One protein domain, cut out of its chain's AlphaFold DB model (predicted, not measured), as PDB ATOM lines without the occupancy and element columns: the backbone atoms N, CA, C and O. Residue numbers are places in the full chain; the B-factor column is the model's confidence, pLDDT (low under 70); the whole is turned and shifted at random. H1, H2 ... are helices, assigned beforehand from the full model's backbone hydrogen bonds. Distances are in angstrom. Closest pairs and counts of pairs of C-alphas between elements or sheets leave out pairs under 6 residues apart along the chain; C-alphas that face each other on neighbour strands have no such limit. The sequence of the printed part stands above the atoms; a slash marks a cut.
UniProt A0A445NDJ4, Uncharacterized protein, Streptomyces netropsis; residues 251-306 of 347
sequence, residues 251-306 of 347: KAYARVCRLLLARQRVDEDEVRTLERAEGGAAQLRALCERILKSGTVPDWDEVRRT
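What this domain is: This is residues 251 to 306 of the 347 residues of an uncharacterized protein of Streptomyces netropsis (UniProt A0A445NDJ4). H3, the longest helix, is crossed near its middle by H1 in a tilted X, while H2 meets the first end of H3 in a corner of nearly a right angle; the short helix H4 is set off by itself at the end of the printed part and touches no other helix. The printed part has 56 residues with four named helices, in the order H1, H2, H3, H4, and no named strand, and its class is all helix. It is compact, with a radius of gyration of the C-alphas of 10.8 A, and its rounded outline spans 30 by 23 by 18 A.

How they stand to each other: Start with H1, residues 251 to 261, and compare it with H3, residues 281 to 294. They touch, with 12 pairs of C-alphas within 8 A; look at Cys 257 and Cys 288, whose C-alphas are the closest, 5.2 A apart. Their lines stand at a steep tilt of 53 degrees, and they run opposite ways. Go on to H2, residues 268 to 277, and you will find it near H1, with no pair of C-alphas within 8 A but 5 pairs within 10 A. H2 and H3 touch only at the corner by their link, about perpendicular at 86 degrees; their closest C-alphas are those of Glu 275 and Ala 281, 5.2 A apart, and H3 touches H2 with residues 281 to 284 alone. Last comes H4, residues 300 to 306, which is apart from H1 and H3, and only just apart from H2, the closest C-alphas being 8.2 A apart. In H1, H2, H3 and H4 every backbone O i to N i+4 pair is within hydrogen-bond range.

Where its parts are: Find C-alpha 251 at (90.555, 94.843, 156.309); from there H1 runs 15.3 A to C-alpha 261. H2 goes from Glu 268 to Ala 277, 14.2 A. Find C-alpha 281 at (74.125, 95.547, 142.983), where H3 begins; it runs 20.1 A to C-alpha 294. H4 goes 9.7 A from Trp 300 to Thr 306, whose C-alpha is at (89.450, 97.469, 132.862).

The domain as a whole: The two C-alphas farthest apart are those of Gln 264 and Arg 305, 30.5 A. The printed part has no cut. The links from H2 to H3 and from H3 to H4 are tight, the one from H1 to H2 is short, and no link is long. Look at the B-factor column for the model's confidence: the mean pLDDT of the printed part is 73.2, and residue 251, residue 265 and residues 295 to 306 are under 70, with H4 at a mean of 56.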
ATOM      1  N   LYS A 251      91.358  95.215 155.136       69.44
ATOM      2  CA  LYS A 251      90.555  94.843 156.309       69.44
ATOM      3  C   LYS A 251      89.346  95.769 156.474       69.44
ATOM      4  O   LYS A 251      88.268  95.274 156.820       69.44
ATOM      5  N   ALA A 252      89.493  97.066 156.190       73.06
ATOM      6  CA  ALA A 252      88.403  98.039 156.168       73.06
ATOM      7  C   ALA A 252      87.397  97.728 155.049       73.06
ATOM      8  O   ALA A 252      86.207  97.573 155.336       73.06
ATOM      9  N   TYR A 253      87.850  97.498 153.811       73.44
ATOM     10  CA  TYR A 253      86.944  97.113 152.718       73.44
ATOM     11  C   TYR A 253      86.237  95.774 153.004       73.44
ATOM     12  O   TYR A 253      85.012  95.658 152.900       73.44
ATOM     13  N   ALA A 254      86.969  94.768 153.500       78.81
ATOM     14  CA  ALA A 254      86.373  93.502 153.929       78.81
ATOM     15  C   ALA A 254      85.392  93.655 155.114       78.81
ATOM     16  O   ALA A 254      84.538  92.789 155.321       78.81
ATOM     17  N   ARG A 255      85.477  94.722 155.921       79.19
ATOM     18  CA  ARG A 255      84.474  95.047 156.952       79.19
ATOM     19  C   ARG A 255      83.191  95.588 156.315       79.19
ATOM     20  O   ARG A 255      82.123  95.092 156.670       79.19
ATOM     21  N   VAL A 256      83.285  96.507 155.350       80.31
ATOM     22  CA  VAL A 256      82.123  97.031 154.602       80.31
ATOM     23  C   VAL A 256      81.396  95.899 153.865       80.31
ATOM     24  O   VAL A 256      80.195  95.718 154.060       80.31
ATOM     25  N   CYS A 257      82.122  95.035 153.146       83.81
ATOM     26  CA  CYS A 257      81.534  93.862 152.485       83.81
ATOM     27  C   CYS A 257      80.792  92.910 153.442       83.81
ATOM     28  O   CYS A 257      79.750  92.361 153.077       83.81
ATOM     29  N   ARG A 258      81.286  92.712 154.677       82.94
ATOM     30  CA  ARG A 258      80.582  91.903 155.692       82.94
ATOM     31  C   ARG A 258      79.282  92.564 156.144       82.94
ATOM     32  O   ARG A 258      78.280  91.866 156.262       82.94
ATOM     33  N   LEU A 259      79.284  93.877 156.379       81.19
ATOM     34  CA  LEU A 259      78.085  94.624 156.780       81.19
ATOM     35  C   LEU A 259      77.021  94.603 155.671       81.19
ATOM     36  O   LEU A 259      75.861  94.295 155.949       81.19
ATOM     37  N   LEU A 260      77.439  94.829 154.420       81.06
ATOM     38  CA  LEU A 260      76.585  94.810 153.230       81.06
ATOM     39  C   LEU A 260      75.903  93.447 153.029       81.06
ATOM     40  O   LEU A 260      74.680  93.373 152.890       81.06
ATOM     41  N   LEU A 261      76.671  92.351 153.066       78.94
ATOM     42  CA  LEU A 261      76.129  90.994 152.910       78.94
ATOM     43  C   LEU A 261      75.283  90.554 154.116       78.94
ATOM     44  O   LEU A 261      74.291  89.848 153.940       78.94
ATOM     45  N   ALA A 262      75.607  91.018 155.326       78.19
ATOM     46  CA  ALA A 262      74.797  90.792 156.523       78.19
ATOM     47  C   ALA A 262      73.519  91.658 156.587       78.19
ATOM     48  O   ALA A 262      72.759  91.526 157.547       78.19
ATOM     49  N   ARG A 263      73.286  92.548 155.604       70.38
ATOM     50  CA  ARG A 263      72.214  93.567 155.597       70.38
ATOM     51  C   ARG A 263      72.184  94.421 156.874       70.38
ATOM     52  O   ARG A 263      71.121  94.831 157.338       70.38
ATOM     53  N   GLN A 264      73.354  94.661 157.462       71.38
ATOM     54  CA  GLN A 264      73.513  95.594 158.575       71.38
ATOM     55  C   GLN A 264      73.619  97.025 158.030       71.38
ATOM     56  O   GLN A 264      73.721  97.228 156.822       71.38
ATOM     57  N   ARG A 265      73.565  98.029 158.913       57.16
ATOM     58  CA  ARG A 265      73.649  99.435 158.499       57.16
ATOM     59  C   ARG A 265      75.035  99.760 157.930       57.16
ATOM     60  O   ARG A 265      75.988  99.942 158.680       57.16
ATOM     61  N   VAL A 266      75.088  99.824 156.604       74.75
ATOM     62  CA  VAL A 266      76.046 100.583 155.790       74.75
ATOM     63  C   VAL A 266      75.318 101.852 155.330       74.75
ATOM     64  O   VAL A 266      74.083 101.868 155.321       74.75
ATOM     65  N   ASP A 267      76.045 102.909 154.984       75.31
ATOM     66  CA  ASP A 267      75.443 104.105 154.399       75.31
ATOM     67  C   ASP A 267      74.854 103.794 153.006       75.31
ATOM     68  O   ASP A 267      75.486 103.128 152.182       75.31
ATOM     69  N   GLU A 268      73.617 104.224 152.735       74.06
ATOM     70  CA  GLU A 268      72.957 103.895 151.464       74.06
ATOM     71  C   GLU A 268      73.602 104.595 150.261       74.06
ATOM     72  O   GLU A 268      73.611 104.022 149.172       74.06
ATOM     73  N   ASP A 269      74.156 105.796 150.426       74.62
ATOM     74  CA  ASP A 269      74.799 106.535 149.341       74.62
ATOM     75  C   ASP A 269      76.252 106.092 149.117       74.62
ATOM     76  O   ASP A 269      76.709 106.098 147.968       74.62
ATOM     77  N   GLU A 270      76.933 105.572 150.145       73.00
ATOM     78  CA  GLU A 270      78.155 104.764 149.984       73.00
ATOM     79  C   GLU A 270      77.864 103.511 149.138       73.00
ATOM     80  O   GLU A 270      78.503 103.298 148.102       73.00
ATOM     81  N   VAL A 271      76.838 102.725 149.501       75.69
ATOM     82  CA  VAL A 271      76.445 101.516 148.751       75.69
ATOM     83  C   VAL A 271      76.070 101.851 147.311       75.69
ATOM     84  O   VAL A 271      76.634 101.258 146.394       75.69
ATOM     85  N   ARG A 272      75.199 102.839 147.071       75.88
ATOM     86  CA  ARG A 272      74.824 103.265 145.706       75.88
ATOM     87  C   ARG A 272      76.030 103.753 144.894       75.88
ATOM     88  O   ARG A 272      76.003 103.696 143.667       75.88
ATOM     89  N   THR A 273      77.082 104.249 145.545       75.19
ATOM     90  CA  THR A 273      78.312 104.696 144.874       75.19
ATOM     91  C   THR A 273      79.216 103.526 144.500       75.19
ATOM     92  O   THR A 273      79.695 103.487 143.367       75.19
ATOM     93  N   LEU A 274      79.341 102.520 145.368       75.50
ATOM     94  CA  LEU A 274      79.974 101.242 145.031       75.50
ATOM     95  C   LEU A 274      79.201 100.493 143.927       75.50
ATOM     96  O   LEU A 274      79.804  99.992 142.985       75.50
ATOM     97  N   GLU A 275      77.866 100.476 143.968       80.25
ATOM     98  CA  GLU A 275      77.035  99.842 142.931       80.25
ATOM     99  C   GLU A 275      77.189 100.513 141.556       80.25
ATOM    100  O   GLU A 275      77.160  99.821 140.537       80.25
ATOM    101  N   ARG A 276      77.400 101.838 141.510       74.56
ATOM    102  CA  ARG A 276      77.723 102.571 140.270       74.56
ATOM    103  C   ARG A 276      79.143 102.293 139.763       74.56
ATOM    104  O   ARG A 276      79.347 102.354 138.554       74.56
ATOM    105  N   ALA A 277      80.099 101.997 140.646       71.38
ATOM    106  CA  ALA A 277      81.468 101.639 140.266       71.38
ATOM    107  C   ALA A 277      81.561 100.204 139.712       71.38
ATOM    108  O   ALA A 277      82.146  99.995 138.654       71.38
ATOM    109  N   GLU A 278      80.907  99.242 140.370       72.69
ATOM    110  CA  GLU A 278      80.950  97.812 140.016       72.69
ATOM    111  C   GLU A 278      79.974  97.400 138.897       72.69
ATOM    112  O   GLU A 278      79.837  96.217 138.579       72.69
ATOM    113  N   GLY A 279      79.240  98.347 138.309       77.62
ATOM    114  CA  GLY A 279      78.249  98.060 137.267       77.62
ATOM    115  C   GLY A 279      76.979  97.350 137.762       77.62
ATOM    116  O   GLY A 279      76.219  96.831 136.943       77.62
ATOM    117  N   GLY A 280      76.721  97.336 139.076       80.19
ATOM    118  CA  GLY A 280      75.440  96.920 139.649       80.19
ATOM    119  C   GLY A 280      75.499  96.225 141.015       80.19
ATOM    120  O   GLY A 280      76.500  95.641 141.428       80.19
ATOM    121  N   ALA A 281      74.347  96.212 141.694       72.62
ATOM    122  CA  ALA A 281      74.125  95.547 142.983       72.62
ATOM    123  C   ALA A 281      74.433  94.035 142.988       72.62
ATOM    124  O   ALA A 281      74.745  93.460 144.035       72.62
ATOM    125  N   ALA A 282      74.321  93.369 141.835       73.69
ATOM    126  CA  ALA A 282      74.632  91.947 141.697       73.69
ATOM    127  C   ALA A 282      76.151  91.708 141.644       73.69
ATOM    128  O   ALA A 282      76.664  90.856 142.372       73.69
ATOM    129  N   GLN A 283      76.865  92.502 140.844       76.12
ATOM    130  CA  GLN A 283      78.319  92.487 140.706       76.12
ATOM    131  C   GLN A 283      78.998  92.797 142.043       76.12
ATOM    132  O   GLN A 283      79.805  91.989 142.502       76.12
ATOM    133  N   LEU A 284      78.594  93.878 142.723       83.00
ATOM    134  CA  LEU A 284      79.137  94.260 144.033       83.00
ATOM    135  C   LEU A 284      78.983  93.136 145.074       83.00
ATOM    136  O   LEU A 284      79.929  92.816 145.795       83.00
ATOM    137  N   ARG A 285      77.819  92.469 145.132       80.56
ATOM    138  CA  ARG A 285      77.604  91.324 146.040       80.56
ATOM    139  C   ARG A 285      78.467  90.123 145.669       80.56
ATOM    140  O   ARG A 285      79.105  89.551 146.551       80.56
ATOM    141  N   ALA A 286      78.540  89.770 144.384       82.62
ATOM    142  CA  ALA A 286      79.383  88.679 143.900       82.62
ATOM    143  C   ALA A 286      80.884  88.948 144.127       82.62
ATOM    144  O   ALA A 286      81.656  88.010 144.339       82.62
ATOM    145  N   LEU A 287      81.309  90.215 144.113       80.44
ATOM    146  CA  LEU A 287      82.676  90.626 144.412       80.44
ATOM    147  C   LEU A 287      82.970  90.584 145.917       80.44
ATOM    148  O   LEU A 287      83.942  89.949 146.318       80.44
ATOM    149  N   CYS A 288      82.092  91.136 146.758       84.56
ATOM    150  CA  CYS A 288      82.198  91.002 148.212       84.56
ATOM    151  C   CYS A 288      82.209  89.532 148.667       84.56
ATOM    152  O   CYS A 288      83.009  89.157 149.522       84.56
ATOM    153  N   GLU A 289      81.379  88.668 148.073       84.81
ATOM    154  CA  GLU A 289      81.425  87.226 148.337       84.81
ATOM    155  C   GLU A 289      82.759  86.593 147.927       84.81
ATOM    156  O   GLU A 289      83.244  85.706 148.624       84.81
ATOM    157  N   ARG A 290      83.353  87.026 146.809       83.88
ATOM    158  CA  ARG A 290      84.649  86.531 146.322       83.88
ATOM    159  C   ARG A 290      85.771  86.906 147.286       83.88
ATOM    160  O   ARG A 290      86.482  86.018 147.741       83.88
ATOM    161  N   ILE A 291      85.850  88.183 147.664       82.12
ATOM    162  CA  ILE A 291      86.853  88.738 148.589       82.12
ATOM    163  C   ILE A 291      86.777  88.055 149.962       82.12
ATOM    164  O   ILE A 291      87.798  87.687 150.540       82.12
ATOM    165  N   LEU A 292      85.568  87.807 150.480       82.31
ATOM    166  CA  LEU A 292      85.393  87.103 151.757       82.31
ATOM    167  C   LEU A 292      85.668  85.589 151.685       82.31
ATOM    168  O   LEU A 292      85.809  84.968 152.738       82.31
ATOM    169  N   LYS A 293      85.763  85.002 150.483       82.81
ATOM    170  CA  LYS A 293      86.152  83.596 150.263       82.81
ATOM    171  C   LYS A 293      87.649  83.438 149.968       82.81
ATOM    172  O   LYS A 293      88.225  82.446 150.399       82.81
ATOM    173  N   SER A 294      88.275  84.384 149.261       73.50
ATOM    174  CA  SER A 294      89.712  84.354 148.947       73.50
ATOM    175  C   SER A 294      90.593  84.957 150.044       73.50
ATOM    176  O   SER A 294      91.762  84.599 150.146       73.50
ATOM    177  N   GLY A 295      90.065  85.890 150.843       65.62
ATOM    178  CA  GLY A 295      90.854  86.697 151.781       65.62
ATOM    179  C   GLY A 295      91.714  87.773 151.106       65.62
ATOM    180  O   GLY A 295      92.363  88.551 151.801       65.62
ATOM    181  N   THR A 296      91.697  87.841 149.773       62.28
ATOM    182  CA  THR A 296      92.431  88.802 148.947       62.28
ATOM    183  C   THR A 296      91.480  89.838 148.354       62.28
ATOM    184  O   THR A 296      90.394  89.503 147.878       62.28
ATOM    185  N   VAL A 297      91.897  91.102 148.375       61.03
ATOM    186  CA  VAL A 297      91.226  92.203 147.670       61.03
ATOM    187  C   VAL A 297      91.896  92.353 146.292       61.03
ATOM    188  O   VAL A 297      93.113  92.182 146.224       61.03
ATOM    189  N   PRO A 298      91.156  92.595 145.191       61.56
ATOM    190  CA  PRO A 298      91.758  92.855 143.880       61.56
ATOM    191  C   PRO A 298      92.576  94.153 143.871       61.56
ATOM    192  O   PRO A 298      92.304  95.046 144.672       61.56
ATOM    193  N   ASP A 299      93.486  94.309 142.904       65.56
ATOM    194  CA  ASP A 299      93.966  95.648 142.542       65.56
ATOM    195  C   ASP A 299      92.784  96.463 141.998       65.56
ATOM    196  O   ASP A 299      92.267  96.215 140.902       65.56
ATOM    197  N   TRP A 300      92.342  97.444 142.784       57.00
ATOM    198  CA  TRP A 300      91.255  98.330 142.399       57.00
ATOM    199  C   TRP A 300      91.615  99.236 141.231       57.00
ATOM    200  O   TRP A 300      90.701  99.649 140.522       57.00
ATOM    201  N   ASP A 301      92.888  99.533 140.978       49.00
ATOM    202  CA  ASP A 301      93.266 100.312 139.806       49.00
ATOM    203  C   ASP A 301      93.301  99.476 138.532       49.00
ATOM    204  O   ASP A 301      92.935 100.007 137.487       49.00
ATOM    205  N   GLU A 302      93.592  98.175 138.579       54.91
ATOM    206  CA  GLU A 302      93.377  97.292 137.427       54.91
ATOM    207  C   GLU A 302      91.883  97.068 137.164       54.91
ATOM    208  O   GLU A 302      91.436  97.168 136.017       54.91
ATOM    209  N   VAL A 303      91.070  96.882 138.211       59.38
ATOM    210  CA  VAL A 303      89.602  96.824 138.078       59.38
ATOM    211  C   VAL A 303      89.048  98.141 137.515       59.38
ATOM    212  O   VAL A 303      88.241  98.112 136.585       59.38
ATOM    213  N   ARG A 304      89.513  99.310 137.980       53.41
ATOM    214  CA  ARG A 304      89.110 100.625 137.436       53.41
ATOM    215  C   ARG A 304      89.642 100.882 136.019       53.41
ATOM    216  O   ARG A 304      88.931 101.495 135.223       53.41
ATOM    217  N   ARG A 305      90.849 100.413 135.674       59.09
ATOM    218  CA  ARG A 305      91.415 100.464 134.309       59.09
ATOM    219  C   ARG A 305      90.576  99.634 133.332       59.09
ATOM    220  O   ARG A 305      90.255 100.126 132.255       59.09
ATOM    221  N   THR A 306      90.190  98.417 133.718       56.03
ATOM    222  CA  THR A 306      89.450  97.469 132.862       56.03
ATOM    223  C   THR A 306      87.943  97.725 132.800       56.03
ATOM    224  O   THR A 306      87.328  97.460 131.770       56.03
TER     225      THR A 306